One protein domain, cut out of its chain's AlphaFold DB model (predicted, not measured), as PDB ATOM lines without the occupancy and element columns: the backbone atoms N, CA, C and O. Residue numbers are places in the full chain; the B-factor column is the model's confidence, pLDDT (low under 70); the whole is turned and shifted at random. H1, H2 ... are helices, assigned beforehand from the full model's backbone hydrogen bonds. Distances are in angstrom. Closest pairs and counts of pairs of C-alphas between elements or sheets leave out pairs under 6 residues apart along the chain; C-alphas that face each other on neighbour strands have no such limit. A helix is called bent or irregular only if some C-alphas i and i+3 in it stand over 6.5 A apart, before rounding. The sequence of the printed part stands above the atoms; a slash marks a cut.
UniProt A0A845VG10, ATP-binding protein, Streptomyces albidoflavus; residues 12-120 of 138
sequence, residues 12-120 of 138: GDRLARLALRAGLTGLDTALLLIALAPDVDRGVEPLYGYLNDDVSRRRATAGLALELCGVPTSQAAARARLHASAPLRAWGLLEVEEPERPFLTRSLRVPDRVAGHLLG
ATOM      1  N   GLY A  12      -1.795  61.305 -14.568       66.75
ATOM      2  CA  GLY A  12      -0.563  61.023 -13.822       66.75
ATOM      3  C   GLY A  12      -0.220  62.080 -12.764       66.75
ATOM      4  O   GLY A  12       0.195  61.729 -11.660       66.75
ATOM      5  N   ASP A  13      -0.478  63.358 -13.041       81.12
ATOM      6  CA  ASP A  13      -0.227  64.455 -12.102       81.12
ATOM      7  C   ASP A  13      -1.257  64.473 -10.965       81.12
ATOM      8  O   ASP A  13      -0.923  64.787  -9.821       81.12
ATOM      9  N   ARG A  14      -2.519  64.126 -11.258       86.75
ATOM     10  CA  ARG A  14      -3.599  64.044 -10.256       86.75
ATOM     11  C   ARG A  14      -3.353  62.899  -9.286       86.75
ATOM     12  O   ARG A  14      -3.361  63.115  -8.074       86.75
ATOM     13  N   LEU A  15      -3.040  61.716  -9.816       87.94
ATOM     14  CA  LEU A  15      -2.681  60.555  -9.009       87.94
ATOM     15  C   LEU A  15      -1.453  60.837  -8.140       87.94
ATOM     16  O   LEU A  15      -1.478  60.546  -6.948       87.94
ATOM     17  N   ALA A  16      -0.409  61.457  -8.701       88.56
ATOM     18  CA  ALA A  16       0.790  61.814  -7.945       88.56
ATOM     19  C   ALA A  16       0.479  62.781  -6.789       88.56
ATOM     20  O   ALA A  16       0.945  62.577  -5.667       88.56
ATOM     21  N   ARG A  17      -0.354  63.806  -7.019       89.56
ATOM     22  CA  ARG A  17      -0.788  64.732  -5.957       89.56
ATOM     23  C   ARG A  17      -1.624  64.036  -4.886       89.56
ATOM     24  O   ARG A  17      -1.411  64.292  -3.700       89.56
ATOM     25  N   LEU A  18      -2.555  63.169  -5.282       89.94
ATOM     26  CA  LEU A  18      -3.375  62.396  -4.353       89.94
ATOM     27  C   LEU A  18      -2.508  61.466  -3.498       89.94
ATOM     28  O   LEU A  18      -2.651  61.443  -2.276       89.94
ATOM     29  N   ALA A  19      -1.566  60.765  -4.130       91.75
ATOM     30  CA  ALA A  19      -0.630  59.874  -3.460       91.75
ATOM     31  C   ALA A  19       0.209  60.617  -2.416       91.75
ATOM     32  O   ALA A  19       0.301  60.169  -1.275       91.75
ATOM     33  N   LEU A  20       0.746  61.792  -2.761       91.81
ATOM     34  CA  LEU A  20       1.498  62.627  -1.823       91.81
ATOM     35  C   LEU A  20       0.643  63.093  -0.636       91.81
ATOM     36  O   LEU A  20       1.092  63.010   0.503       91.81
ATOM     37  N   ARG A  21      -0.594  63.550  -0.880       91.06
ATOM     38  CA  ARG A  21      -1.502  64.031   0.180       91.06
ATOM     39  C   ARG A  21      -1.925  62.923   1.140       91.06
ATOM     40  O   ARG A  21      -1.969  63.149   2.345       91.06
ATOM     41  N   ALA A  22      -2.225  61.740   0.609       89.31
ATOM     42  CA  ALA A  22      -2.667  60.601   1.404       89.31
ATOM     43  C   ALA A  22      -1.507  59.769   1.985       89.31
ATOM     44  O   ALA A  22      -1.752  58.837   2.749       89.31
ATOM     45  N   GLY A  23      -0.251  60.094   1.653       91.31
ATOM     46  CA  GLY A  23       0.923  59.333   2.089       91.31
ATOM     47  C   GLY A  23       0.989  57.931   1.475       91.31
ATOM     48  O   GLY A  23       1.437  56.987   2.128       91.31
ATOM     49  N   LEU A  24       0.499  57.780   0.241       92.62
ATOM     50  CA  LEU A  24       0.496  56.511  -0.475       92.62
ATOM     51  C   LEU A  24       1.909  56.147  -0.925       92.62
ATOM     52  O   LEU A  24       2.665  56.957  -1.456       92.62
ATOM     53  N   THR A  25       2.245  54.880  -0.747       92.38
ATOM     54  CA  THR A  25       3.450  54.272  -1.303       92.38
ATOM     55  C   THR A  25       3.220  53.810  -2.742       92.38
ATOM     56  O   THR A  25       2.090  53.793  -3.240       92.38
ATOM     57  N   GLY A  26       4.290  53.375  -3.415       91.62
ATOM     58  CA  GLY A  26       4.181  52.787  -4.756       91.62
ATOM     59  C   GLY A  26       3.246  51.574  -4.797       91.62
ATOM     60  O   GLY A  26       2.439  51.459  -5.714       91.62
ATOM     61  N   LEU A  27       3.276  50.730  -3.757       93.25
ATOM     62  CA  LEU A  27       2.355  49.598  -3.634       93.25
ATOM     63  C   LEU A  27       0.904  50.065  -3.486       93.25
ATOM     64  O   LEU A  27       0.025  49.532  -4.150       93.25
ATOM     65  N   ASP A  28       0.646  51.076  -2.653       94.31
ATOM     66  CA  ASP A  28      -0.720  51.576  -2.462       94.31
ATOM     67  C   ASP A  28      -1.287  52.151  -3.772       94.31
ATOM     68  O   ASP A  28      -2.441  51.917  -4.121       94.31
ATOM     69  N   THR A  29      -0.444  52.857  -4.527       94.50
ATOM     70  CA  THR A  29      -0.802  53.422  -5.833       94.50
ATOM     71  C   THR A  29      -1.101  52.321  -6.852       94.50
ATOM     72  O   THR A  29      -2.095  52.406  -7.570       94.50
ATOM     73  N   ALA A  30      -0.292  51.258  -6.887       94.94
ATOM     74  CA  ALA A  30      -0.530  50.107  -7.754       94.94
ATOM     75  C   ALA A  30      -1.845  49.390  -7.404       94.94
ATOM     76  O   ALA A  30      -2.647  49.119  -8.294       94.94
ATOM     77  N   LEU A  31      -2.112  49.162  -6.113       95.06
ATOM     78  CA  LEU A  31      -3.368  48.565  -5.641       95.06
ATOM     79  C   LEU A  31      -4.589  49.398  -6.050       95.06
ATOM     80  O   LEU A  31      -5.592  48.839  -6.489       95.06
ATOM     81  N   LEU A  32      -4.496  50.728  -5.940       94.75
ATOM     82  CA  LEU A  32      -5.559  51.640  -6.358       94.75
ATOM     83  C   LEU A  32      -5.824  51.550  -7.868       94.75
ATOM     84  O   LEU A  32      -6.975  51.448  -8.280       94.75
ATOM     85  N   LEU A  33      -4.769  51.544  -8.687       94.19
ATOM     86  CA  LEU A  33      -4.887  51.442 -10.144       94.19
ATOM     87  C   LEU A  33      -5.463  50.097 -10.597       94.19
ATOM     88  O   LEU A  33      -6.304  50.066 -11.489       94.19
ATOM     89  N   ILE A  34      -5.053  48.996  -9.964       95.38
ATOM     90  CA  ILE A  34      -5.596  47.659 -10.239       95.38
ATOM     91  C   ILE A  34      -7.093  47.609  -9.907       95.38
ATOM     92  O   ILE A  34      -7.886  47.080 -10.680       95.38
ATOM     93  N   ALA A  35      -7.507  48.186  -8.778       95.44
ATOM     94  CA  ALA A  35      -8.921  48.243  -8.418       95.44
ATOM     95  C   ALA A  35      -9.741  49.149  -9.355       95.44
ATOM     96  O   ALA A  35     -10.906  48.853  -9.606       95.44
ATOM     97  N   LEU A  36      -9.128  50.218  -9.879       94.25
ATOM     98  CA  LEU A  36      -9.747  51.175 -10.802       94.25
ATOM     99  C   LEU A  36      -9.869  50.642 -12.237       94.25
ATOM    100  O   LEU A  36     -10.778  51.033 -12.960       94.25
ATOM    101  N   ALA A  37      -8.962  49.764 -12.669       92.62
ATOM    102  CA  ALA A  37      -8.886  49.275 -14.046       92.62
ATOM    103  C   ALA A  37     -10.236  48.833 -14.668       92.62
ATOM    104  O   ALA A  37     -10.529  49.295 -15.774       92.62
ATOM    105  N   PRO A  38     -11.092  48.024 -14.003       90.06
ATOM    106  CA  PRO A  38     -12.381  47.617 -14.571       90.06
ATOM    107  C   PRO A  38     -13.391  48.767 -14.708       90.06
ATOM    108  O   PRO A  38     -14.305  48.666 -15.520       90.06
ATOM    109  N   ASP A  39     -13.239  49.858 -13.950       88.19
ATOM    110  CA  ASP A  39     -14.094  51.046 -14.082       88.19
ATOM    111  C   ASP A  39     -13.697  51.920 -15.281       88.19
ATOM    112  O   ASP A  39     -14.520  52.678 -15.794       88.19
ATOM    113  N   VAL A  40     -12.444  51.820 -15.735       87.75
ATOM    114  CA  VAL A  40     -11.895  52.627 -16.837       87.75
ATOM    115  C   VAL A  40     -12.004  51.902 -18.172       87.75
ATOM    116  O   VAL A  40     -12.302  52.524 -19.190       87.75
ATOM    117  N   ASP A  41     -11.775  50.589 -18.179       87.75
ATOM    118  CA  ASP A  41     -11.804  49.779 -19.388       87.75
ATOM    119  C   ASP A  41     -12.562  48.466 -19.155       87.75
ATOM    120  O   ASP A  41     -12.099  47.551 -18.469       87.75
ATOM    121  N   ARG A  42     -13.722  48.344 -19.812       87.31
ATOM    122  CA  ARG A  42     -14.531  47.115 -19.806       87.31
ATOM    123  C   ARG A  42     -13.782  45.901 -20.355       87.31
ATOM    124  O   ARG A  42     -14.164  44.778 -20.043       87.31
ATOM    125  N   GLY A  43     -12.736  46.086 -21.160       89.81
ATOM    126  CA  GLY A  43     -11.874  45.010 -21.648       89.81
ATOM    127  C   GLY A  43     -11.081  44.308 -20.542       89.81
ATOM    128  O   GLY A  43     -10.663  43.165 -20.730       89.81
ATOM    129  N   VAL A  44     -10.920  44.940 -19.375       90.06
ATOM    130  CA  VAL A  44     -10.238  44.358 -18.209       90.06
ATOM    131  C   VAL A  44     -11.150  43.408 -17.430       90.06
ATOM    132  O   VAL A  44     -10.674  42.420 -16.870       90.06
ATOM    133  N   GLU A  45     -12.465  43.649 -17.432       88.06
ATOM    134  CA  GLU A  45     -13.444  42.849 -16.686       88.06
ATOM    135  C   GLU A  45     -13.328  41.325 -16.944       88.06
ATOM    136  O   GLU A  45     -13.270  40.564 -15.969       88.06
ATOM    137  N   PRO A  46     -13.254  40.831 -18.203       90.50
ATOM    138  CA  PRO A  46     -13.121  39.399 -18.471       90.50
ATOM    139  C   PRO A  46     -11.768  38.830 -18.036       90.50
ATOM    140  O   PRO A  46     -11.700  37.669 -17.631       90.50
ATOM    141  N   LEU A  47     -10.697  39.634 -18.089       90.56
ATOM    142  CA  LEU A  47      -9.363  39.215 -17.649       90.56
ATOM    143  C   LEU A  47      -9.356  38.956 -16.144       90.56
ATOM    144  O   LEU A  47      -8.803  37.957 -15.694       90.56
ATOM    145  N   TYR A  48     -10.019  39.812 -15.366       91.56
ATOM    146  CA  TYR A  48     -10.148  39.607 -13.925       91.56
ATOM    147  C   TYR A  48     -11.031  38.414 -13.598       91.56
ATOM    148  O   TYR A  48     -10.685  37.655 -12.699       91.56
ATOM    149  N   GLY A  49     -12.105  38.185 -14.358       89.12
ATOM    150  CA  GLY A  49     -12.902  36.967 -14.209       89.12
ATOM    151  C   GLY A  49     -12.068  35.700 -14.404       89.12
ATOM    152  O   GLY A  49     -12.140  34.782 -13.593       89.12
ATOM    153  N   TYR A  50     -11.217  35.677 -15.433       90.44
ATOM    154  CA  TYR A  50     -10.301  34.563 -15.675       90.44
ATOM    155  C   TYR A  50      -9.259  34.401 -14.557       90.44
ATOM    156  O   TYR A  50      -9.069  33.298 -14.057       90.44
ATOM    157  N   LEU A  51      -8.616  35.490 -14.124       89.00
ATOM    158  CA  LEU A  51      -7.589  35.445 -13.074       89.00
ATOM    159  C   LEU A  51      -8.156  35.111 -11.687       89.00
ATOM    160  O   LEU A  51      -7.466  34.518 -10.866       89.00
ATOM    161  N   ASN A  52      -9.412  35.469 -11.421       87.81
ATOM    162  CA  ASN A  52     -10.123  35.066 -10.210       87.81
ATOM    163  C   ASN A  52     -10.656  33.620 -10.277       87.81
ATOM    164  O   ASN A  52     -11.256  33.177  -9.298       87.81
ATOM    165  N   ASP A  53     -10.483  32.918 -11.405       87.56
ATOM    166  CA  ASP A  53     -11.090  31.609 -11.700       87.56
ATOM    167  C   ASP A  53     -12.631  31.612 -11.572       87.56
ATOM    168  O   ASP A  53     -13.277  30.622 -11.239       87.56
ATOM    169  N   ASP A  54     -13.243  32.775 -11.812       85.06
ATOM    170  CA  ASP A  54     -14.677  33.008 -11.677       85.06
ATOM    171  C   ASP A  54     -15.106  34.119 -12.640       85.06
ATOM    172  O   ASP A  54     -14.954  35.313 -12.382       85.06
ATOM    173  N   VAL A  55     -15.709  33.726 -13.763       84.06
ATOM    174  CA  VAL A  55     -16.168  34.646 -14.819       84.06
ATOM    175  C   VAL A  55     -17.254  35.628 -14.361       84.06
ATOM    176  O   VAL A  55     -17.514  36.624 -15.045       84.06
ATOM    177  N   SER A  56     -17.893  35.378 -13.212       83.62
ATOM    178  CA  SER A  56     -18.823  36.326 -12.594       83.62
ATOM    179  C   SER A  56     -18.097  37.448 -11.838       83.62
ATOM    180  O   SER A  56     -18.658  38.530 -11.650       83.62
ATOM    181  N   ARG A  57     -16.823  37.248 -11.471       84.25
ATOM    182  CA  ARG A  57     -15.987  38.188 -10.710       84.25
ATOM    183  C   ARG A  57     -15.134  39.065 -11.607       84.25
ATOM    184  O   ARG A  57     -13.936  38.869 -11.788       84.25
ATOM    185  N   ARG A  58     -15.760  40.124 -12.095       88.50
ATOM    186  CA  ARG A  58     -15.150  41.112 -12.996       88.50
ATOM    187  C   ARG A  58     -14.393  42.236 -12.281       88.50
ATOM    188  O   ARG A  58     -14.073  43.258 -12.879       88.50
ATOM    189  N   ARG A  59     -14.137  42.066 -10.984       90.38
ATOM    190  CA  ARG A  59     -13.471  43.041 -10.111       90.38
ATOM    191  C   ARG A  59     -12.167  42.473  -9.575       90.38
ATOM    192  O   ARG A  59     -12.024  41.260  -9.417       90.38
ATOM    193  N   ALA A  60     -11.220  43.361  -9.279       94.12
ATOM    194  CA  ALA A  60     -10.002  42.964  -8.594       94.12
ATOM    195  C   ALA A  60     -10.352  42.440  -7.199       94.12
ATOM    196  O   ALA A  60     -11.135  43.058  -6.479       94.12
ATOM    197  N   THR A  61      -9.756  41.322  -6.799       95.00
ATOM    198  CA  THR A  61      -9.806  40.849  -5.413       95.00
ATOM    199  C   THR A  61      -8.530  41.240  -4.673       95.00
ATOM    200  O   THR A  61      -7.508  41.537  -5.293       95.00
ATOM    201  N   ALA A  62      -8.552  41.235  -3.339       94.19
ATOM    202  CA  ALA A  62      -7.357  41.521  -2.543       94.19
ATOM    203  C   ALA A  62      -6.193  40.563  -2.859       94.19
ATOM    204  O   ALA A  62      -5.039  40.982  -2.852       94.19
ATOM    205  N   GLY A  63      -6.480  39.288  -3.136       93.25
ATOM    206  CA  GLY A  63      -5.481  38.308  -3.562       93.25
ATOM    207  C   GLY A  63      -4.914  38.634  -4.937       93.25
ATOM    208  O   GLY A  63      -3.702  38.791  -5.059       93.25
ATOM    209  N   LEU A  64      -5.794  38.832  -5.923       93.88
ATOM    210  CA  LEU A  64      -5.404  39.170  -7.291       93.88
ATOM    211  C   LEU A  64      -4.571  40.455  -7.352       93.88
ATOM    212  O   LEU A  64      -3.551  40.511  -8.031       93.88
ATOM    213  N   ALA A  65      -4.966  41.492  -6.612       95.50
ATOM    214  CA  ALA A  65      -4.248  42.759  -6.619       95.50
ATOM    215  C   ALA A  65      -2.834  42.637  -6.034       95.50
ATOM    216  O   ALA A  65      -1.901  43.248  -6.552       95.50
ATOM    217  N   LEU A  66      -2.653  41.822  -4.990       94.50
ATOM    218  CA  LEU A  66      -1.330  41.542  -4.428       94.50
ATOM    219  C   LEU A  66      -0.466  40.715  -5.386       94.50
ATOM    220  O   LEU A  66       0.712  41.026  -5.561       94.50
ATOM    221  N   GLU A  67      -1.057  39.713  -6.037       93.81
ATOM    222  CA  GLU A  67      -0.386  38.871  -7.027       93.81
ATOM    223  C   GLU A  67       0.097  39.681  -8.236       93.81
ATOM    224  O   GLU A  67       1.270  39.597  -8.600       93.81
ATOM    225  N   LEU A  68      -0.755  40.549  -8.790       93.56
ATOM    226  CA  LEU A  68      -0.395  41.458  -9.883       93.56
ATOM    227  C   LEU A  68       0.688  42.473  -9.479       93.56
ATOM    228  O   LEU A  68       1.471  42.902 -10.322       93.56
ATOM    229  N   CYS A  69       0.771  42.834  -8.194       94.19
ATOM    230  CA  CYS A  69       1.865  43.652  -7.661       94.19
ATOM    231  C   CYS A  69       3.163  42.856  -7.416       94.19
ATOM    232  O   CYS A  69       4.156  43.442  -6.984       94.19
ATOM    233  N   GLY A  70       3.168  41.534  -7.629       93.19
ATOM    234  CA  GLY A  70       4.303  40.659  -7.330       93.19
ATOM    235  C   GLY A  70       4.574  40.499  -5.830       93.19
ATOM    236  O   GLY A  70       5.697  40.182  -5.436       93.19
ATOM    237  N   VAL A  71       3.574  40.748  -4.979       93.69
ATOM    238  CA  VAL A  71       3.717  40.723  -3.520       93.69
ATOM    239  C   VAL A  71       3.101  39.444  -2.946       93.69
ATOM    240  O   VAL A  71       1.933  39.154  -3.211       93.69
ATOM    241  N   PRO A  72       3.826  38.683  -2.103       91.19
ATOM    242  CA  PRO A  72       3.278  37.475  -1.495       91.19
ATOM    243  C   PRO A  72       2.041  37.763  -0.634       91.19
ATOM    244  O   PRO A  72       2.082  38.560   0.305       91.19
ATOM    245  N   THR A  73       0.947  37.040  -0.880       89.19
ATOM    246  CA  THR A  73      -0.323  37.172  -0.136       89.19
ATOM    247  C   THR A  73      -0.220  36.769   1.342       89.19
ATOM    248  O   THR A  73      -1.052  37.168   2.166       89.19
ATOM    249  N   SER A  74       0.818  36.002   1.692       89.38
ATOM    250  CA  SER A  74       1.182  35.620   3.061       89.38
ATOM    251  C   SER A  74       1.888  36.738   3.834       89.38
ATOM    252  O   SER A  74       1.977  36.674   5.062       89.38
ATOM    253  N   GLN A  75       2.367  37.788   3.160       91.12
ATOM    254  CA  GLN A  75       3.094  38.873   3.805       91.12
ATOM    255  C   GLN A  75       2.139  39.783   4.590       91.12
ATOM    256  O   GLN A  75       1.292  40.480   4.029       91.12
ATOM    257  N   ALA A  76       2.318  39.836   5.912       89.38
ATOM    258  CA  ALA A  76       1.477  40.643   6.798       89.38
ATOM    259  C   ALA A  76       1.479  42.138   6.431       89.38
ATOM    260  O   ALA A  76       0.428  42.773   6.445       89.38
ATOM    261  N   ALA A  77       2.635  42.686   6.039       88.69
ATOM    262  CA  ALA A  77       2.767  44.089   5.638       88.69
ATOM    263  C   ALA A  77       1.936  44.439   4.392       88.69
ATOM    264  O   ALA A  77       1.398  45.540   4.306       88.69
ATOM    265  N   ALA A  78       1.794  43.498   3.456       87.25
ATOM    266  CA  ALA A  78       0.992  43.674   2.253       87.25
ATOM    267  C   ALA A  78      -0.505  43.673   2.587       87.25
ATOM    268  O   ALA A  78      -1.245  44.576   2.205       87.25
ATOM    269  N   ARG A  79      -0.934  42.715   3.418       90.06
ATOM    270  CA  ARG A  79      -2.312  42.642   3.935       90.06
ATOM    271  C   ARG A  79      -2.687  43.885   4.741       90.06
ATOM    272  O   ARG A  79      -3.814  44.365   4.643       90.06
ATOM    273  N   ALA A  80      -1.738  44.424   5.506       91.69
ATOM    274  CA  ALA A  80      -1.931  45.631   6.297       91.69
ATOM    275  C   ALA A  80      -2.264  46.862   5.439       91.69
ATOM    276  O   ALA A  80      -2.930  47.754   5.950       91.69
ATOM    277  N   ARG A  81      -1.898  46.903   4.145       91.50
ATOM    278  CA  ARG A  81      -2.251  48.007   3.225       91.50
ATOM    279  C   ARG A  81      -3.734  48.081   2.868       91.50
ATOM    280  O   ARG A  81      -4.216  49.139   2.484       91.50
ATOM    281  N   LEU A  82      -4.467  46.982   3.039       90.62
ATOM    282  CA  LEU A  82      -5.915  46.900   2.804       90.62
ATOM    283  C   LEU A  82      -6.708  46.853   4.125       90.62
ATOM    284  O   LEU A  82      -7.919  46.604   4.146       90.62
ATOM    285  N   HIS A  83      -6.040  47.079   5.260       89.62
ATOM    286  CA  HIS A  83      -6.704  47.208   6.553       89.62
ATOM    287  C   HIS A  83      -7.496  48.519   6.633       89.62
ATOM    288  O   HIS A  83      -7.171  49.487   5.954       89.62
ATOM    289  N   ALA A  84      -8.531  48.580   7.474       87.38
ATOM    290  CA  ALA A  84      -9.387  49.767   7.586       87.38
ATOM    291  C   ALA A  84      -8.611  51.029   8.011       87.38
ATOM    292  O   ALA A  84      -8.964  52.133   7.616       87.38
ATOM    293  N   SER A  85      -7.532  50.851   8.776       88.62
ATOM    294  CA  SER A  85      -6.627  51.923   9.211       88.62
ATOM    295  C   SER A  85      -5.530  52.269   8.197       88.62
ATOM    296  O   SER A  85      -4.728  53.161   8.455       88.62
ATOM    297  N   ALA A  86      -5.427  51.534   7.090       91.00
ATOM    298  CA  ALA A  86      -4.416  51.786   6.076       91.00
ATOM    299  C   ALA A  86      -4.771  53.034   5.260       91.00
ATOM    300  O   ALA A  86      -5.961  53.276   5.049       91.00
ATOM    301  N   PRO A  87      -3.784  53.782   4.733       90.50
ATOM    302  CA  PRO A  87      -4.031  55.028   4.012       90.50
ATOM    303  C   PRO A  87      -5.103  54.916   2.920       90.50
ATOM    304  O   PRO A  87      -6.008  55.742   2.872       90.50
ATOM    305  N   LEU A  88      -5.082  53.844   2.120       91.75
ATOM    306  CA  LEU A  88      -6.062  53.620   1.051       91.75
ATOM    307  C   LEU A  88      -7.514  53.622   1.541       91.75
ATOM    308  O   LEU A  88      -8.384  54.211   0.905       91.75
ATOM    309  N   ARG A  89      -7.782  52.982   2.680       93.81
ATOM    310  CA  ARG A  89      -9.138  52.866   3.229       93.81
ATOM    311  C   ARG A  89      -9.483  54.015   4.165       93.81
ATOM    312  O   ARG A  89     -10.612  54.488   4.138       93.81
ATOM    313  N   ALA A  90      -8.515  54.498   4.939       92.31
ATOM    314  CA  ALA A  90      -8.687  55.619   5.857       92.31
ATOM    315  C   ALA A  90      -9.024  56.924   5.118       92.31
ATOM    316  O   ALA A  90      -9.869  57.687   5.577       92.31
ATOM    317  N   TRP A  91      -8.421  57.149   3.946       92.12
ATOM    318  CA  TRP A  91      -8.749  58.274   3.065       92.12
ATOM    319  C   TRP A  91      -9.971  58.014   2.169       92.12
ATOM    320  O   TRP A  91     -10.344  58.873   1.375       92.12
ATOM    321  N   GLY A  92     -10.596  56.835   2.272       91.69
ATOM    322  CA  GLY A  92     -11.739  56.459   1.443       91.69
ATOM    323  C   GLY A  92     -11.412  56.416  -0.050       91.69
ATOM    324  O   GLY A  92     -12.265  56.778  -0.859       91.69
ATOM    325  N   LEU A  93     -10.182  56.028  -0.406       93.56
ATOM    326  CA  LEU A  93      -9.731  55.859  -1.792       93.56
ATOM    327  C   LEU A  93     -10.048  54.467  -2.336       93.56
ATOM    328  O   LEU A  93     -10.176  54.286  -3.542       93.56
ATOM    329  N   LEU A  94     -10.176  53.496  -1.434       95.31
ATOM    330  CA  LEU A  94     -10.453  52.106  -1.744       95.31
ATOM    331  C   LEU A  94     -11.468  51.536  -0.752       95.31
ATOM    332  O   LEU A  94     -11.339  51.710   0.463       95.31
ATOM    333  N   GLU A  95     -12.437  50.799  -1.270       94.62
ATOM    334  CA  GLU A  95     -13.417  50.025  -0.521       94.62
ATOM    335  C   GLU A  95     -13.110  48.532  -0.672       94.62
ATOM    336  O   GLU A  95     -12.684  48.063  -1.728       94.62
ATOM    337  N   VAL A  96     -13.283  47.790   0.421       94.50
ATOM    338  CA  VAL A  96     -13.162  46.328   0.439       94.50
ATOM    339  C   VAL A  96     -14.553  45.786   0.706       94.50
ATOM    340  O   VAL A  96     -15.081  45.970   1.806       94.50
ATOM    341  N   GLU A  97     -15.133  45.151  -0.299       92.81
ATOM    342  CA  GLU A  97     -16.482  44.596  -0.261       92.81
ATOM    343  C   GLU A  97     -16.456  43.125   0.181       92.81
ATOM    344  O   GLU A  97     -15.394  42.514   0.325       92.81
ATOM    345  N   GLU A  98     -17.638  42.555   0.424       91.12
ATOM    346  CA  GLU A  98     -17.813  41.143   0.807       91.12
ATOM    347  C   GLU A  98     -17.043  40.764   2.097       91.12
ATOM    348  O   GLU A  98     -16.237  39.825   2.105       91.12
ATOM    349  N   PRO A  99     -17.230  41.498   3.217       89.00
ATOM    350  CA  PRO A  99     -16.478  41.277   4.457       89.00
ATOM    351  C   PRO A  99     -16.632  39.862   5.039       89.00
ATOM    352  O   PRO A  99     -15.727  39.386   5.732       89.00
ATOM    353  N   GLU A 100     -17.739  39.183   4.744       90.88
ATOM    354  CA  GLU A 100     -18.032  37.797   5.111       90.88
ATOM    355  C   GLU A 100     -17.104  36.777   4.439       90.88
ATOM    356  O   GLU A 100     -16.947  35.660   4.935       90.88
ATOM    357  N   ARG A 101     -16.444  37.149   3.337       90.19
ATOM    358  CA  ARG A 101     -15.523  36.267   2.620       90.19
ATOM    359  C   ARG A 101     -14.116  36.267   3.218       90.19
ATOM    360  O   ARG A 101     -13.700  37.237   3.869       90.19
ATOM    361  N   PRO A 102     -13.329  35.203   2.963       92.19
ATOM    362  CA  PRO A 102     -11.898  35.196   3.242       92.19
ATOM    363  C   PRO A 102     -11.196  36.402   2.615       92.19
ATOM    364  O   PRO A 102     -11.492  36.786   1.492       92.19
ATOM    365  N   PHE A 103     -10.221  36.977   3.324       91.06
ATOM    366  CA  PHE A 103      -9.582  38.240   2.934       91.06
ATOM    367  C   PHE A 103      -9.142  38.304   1.463       91.06
ATOM    368  O   PHE A 103      -9.398  39.310   0.816       91.06
ATOM    369  N   LEU A 104      -8.513  37.248   0.936       92.06
ATOM    370  CA  LEU A 104      -7.972  37.240  -0.429       92.06
ATOM    371  C   LEU A 104      -9.052  37.238  -1.516       92.06
ATOM    372  O   LEU A 104      -8.777  37.674  -2.625       92.06
ATOM    373  N   THR A 105     -10.267  36.791  -1.203       92.38
ATOM    374  CA  THR A 105     -11.385  36.742  -2.151       92.38
ATOM    375  C   THR A 105     -12.345  37.918  -1.989       92.38
ATOM    376  O   THR A 105     -13.381  37.955  -2.646       92.38
ATOM    377  N   ARG A 106     -12.021  38.895  -1.137       94.56
ATOM    378  CA  ARG A 106     -12.790  40.138  -1.018       94.56
ATOM    379  C   ARG A 106     -12.540  41.030  -2.222       94.56
ATOM    380  O   ARG A 106     -11.383  41.194  -2.620       94.56
ATOM    381  N   SER A 107     -13.605  41.602  -2.765       94.69
ATOM    382  CA  SER A 107     -13.529  42.509  -3.908       94.69
ATOM    383  C   SER A 107     -13.030  43.887  -3.488       94.69
ATOM    384  O   SER A 107     -13.313  44.366  -2.387       94.69
ATOM    385  N   LEU A 108     -12.254  44.512  -4.365       95.44
ATOM    386  CA  LEU A 108     -11.751  45.868  -4.221       95.44
ATOM    387  C   LEU A 108     -12.526  46.788  -5.160       95.44
ATOM    388  O   LEU A 108     -12.652  46.497  -6.353       95.44
ATOM    389  N   ARG A 109     -13.005  47.911  -4.630       94.88
ATOM    390  CA  ARG A 109     -13.729  48.926  -5.394       94.88
ATOM    391  C   ARG A 109     -13.135  50.305  -5.153       94.88
ATOM    392  O   ARG A 109     -12.806  50.659  -4.023       94.88
ATOM    393  N   VAL A 110     -13.018  51.095  -6.215       94.88
ATOM    394  CA  VAL A 110     -12.685  52.517  -6.111       94.88
ATOM    395  C   VAL A 110     -13.988  53.317  -6.099       94.88
ATOM    396  O   VAL A 110     -14.818  53.118  -6.984       94.88
ATOM    397  N   PRO A 111     -14.219  54.198  -5.111       93.81
ATOM    398  CA  PRO A 111     -15.424  55.020  -5.089       93.81
ATOM    399  C   PRO A 111     -15.502  55.945  -6.308       93.81
ATOM    400  O   PRO A 111     -14.497  56.546  -6.687       93.81
ATOM    401  N   ASP A 112     -16.705  56.147  -6.852       89.81
ATOM    402  CA  ASP A 112     -16.929  56.914  -8.090       89.81
ATOM    403  C   ASP A 112     -16.342  58.336  -8.024       89.81
ATOM    404  O   ASP A 112     -15.770  58.818  -8.997       89.81
ATOM    405  N   ARG A 113     -16.379  58.982  -6.846       90.19
ATOM    406  CA  ARG A 113     -15.748  60.298  -6.602       90.19
ATOM    407  C   ARG A 113     -14.235  60.301  -6.866       90.19
ATOM    408  O   ARG A 113     -13.682  61.290  -7.330       90.19
ATOM    409  N   VAL A 114     -13.558  59.199  -6.539       91.00
ATOM    410  CA  VAL A 114     -12.106  59.040  -6.691       91.00
ATOM    411  C   VAL A 114     -11.789  58.713  -8.141       91.00
ATOM    412  O   VAL A 114     -10.883  59.317  -8.709       91.00
ATOM    413  N   ALA A 115     -12.562  57.810  -8.752       90.75
ATOM    414  CA  ALA A 115     -12.453  57.499 -10.172       90.75
ATOM    415  C   ALA A 115     -12.650  58.760 -11.032       90.75
ATOM    416  O   ALA A 115     -11.794  59.065 -11.859       90.75
ATOM    417  N   GLY A 116     -13.702  59.542 -10.768       88.25
ATOM    418  CA  GLY A 116     -13.970  60.822 -11.428       88.25
ATOM    419  C   GLY A 116     -12.797  61.792 -11.301       88.25
ATOM    420  O   GLY A 116     -12.249  62.218 -12.316       88.25
ATOM    421  N   HIS A 117     -12.319  62.047 -10.079       87.00
ATOM    422  CA  HIS A 117     -11.181  62.944  -9.862       87.00
ATOM    423  C   HIS A 117      -9.917  62.504 -10.620       87.00
ATOM    424  O   HIS A 117      -9.231  63.330 -11.227       87.00
ATOM    425  N   LEU A 118      -9.598  61.205 -10.621       87.56
ATOM    426  CA  LEU A 118      -8.435  60.673 -11.341       87.56
ATOM    427  C   LEU A 118      -8.584  60.788 -12.864       87.56
ATOM    428  O   LEU A 118      -7.583  60.981 -13.553       87.56
ATOM    429  N   LEU A 119      -9.814  60.714 -13.374       85.75
ATOM    430  CA  LEU A 119     -10.147  60.889 -14.788       85.75
ATOM    431  C   LEU A 119     -10.306  62.363 -15.205       85.75
ATOM    432  O   LEU A 119     -10.496  62.637 -16.388       85.75
ATOM    433  N   GLY A 120     -10.162  63.310 -14.270       80.31
ATOM    434  CA  GLY A 120     -10.210  64.753 -14.535       80.31
ATOM    435  C   GLY A 120     -11.564  65.413 -14.268       80.31
ATOM    436  O   GLY A 120     -11.741  66.579 -14.611       80.31
TER     437      GLY A 120
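What this domain is: This is residues 12 to 120 of the 138 residues of the protein "ATP-binding protein" of Streptomyces albidoflavus (UniProt A0A845VG10). Short helices gather loosely round H2, the longest, which runs through the middle; H1 and H7 make one end and H3 the other, with H4 packed across H2. A long stretch without named elements, residues 91 to 111, runs from H6 to H7 and folds back on itself in a short antiparallel pairing of residues 95 to 96 with 108 to 109. The printed part has 109 residues with seven named helices, H1 to H7 in order, and no named strand: its class is all helix. It is compact, with a radius of gyration of the C-alphas of 13.1 A, and spans 35 by 32 by 25 A.

Where its parts are: H1, residues 12 to 22, begins at C-alpha 12 (-0.563, 61.023, -13.822) and is 15.4 A long. H2, residues 26 to 40, is 20.1 A long and irregular: C-alphas 35 and 38 are 7.1 A apart. H3 is residues 44 to 51, H4 62 to 68, H5 76 to 80 and H6 87 to 90. H7, residues 112 to 119, ends at C-alpha 119 (-10.147, 60.889, -14.788).

How they stand to each other: H1 only just touches H7, with 3 pairs of C-alphas within 8 A, the closest Arg 14 and Leu 118 at 6.0 A; their tilt is steep, 48 degrees, opposite ways. H2 touches H4 with residues 31 to 35 alone, about perpendicular at 78 degrees; the closest C-alphas are Leu 31 and Ala 65, 6.0 A. H2 and H3 only just touch, with 3 such pairs, and only at the corner, closest at Pro 38 and Glu 45, 5.3 A. H5 is close to H4 but not clearly touching, and H6 likewise to H1 and H2. Every O i to N i+4 pair is within hydrogen-bond range in H1, H3, H4, H5 and H7, and 9 of 11 in H2; H6 is too short for one.

The domain as a whole: The C-alphas farthest apart, Asp 13 and Glu 100, are 36.4 A apart. The printed part has no cut. The link from H6 to H7, 21 residues, is long. Mean pLDDT of the printed part is 90.7; residue 12 alone is under 70.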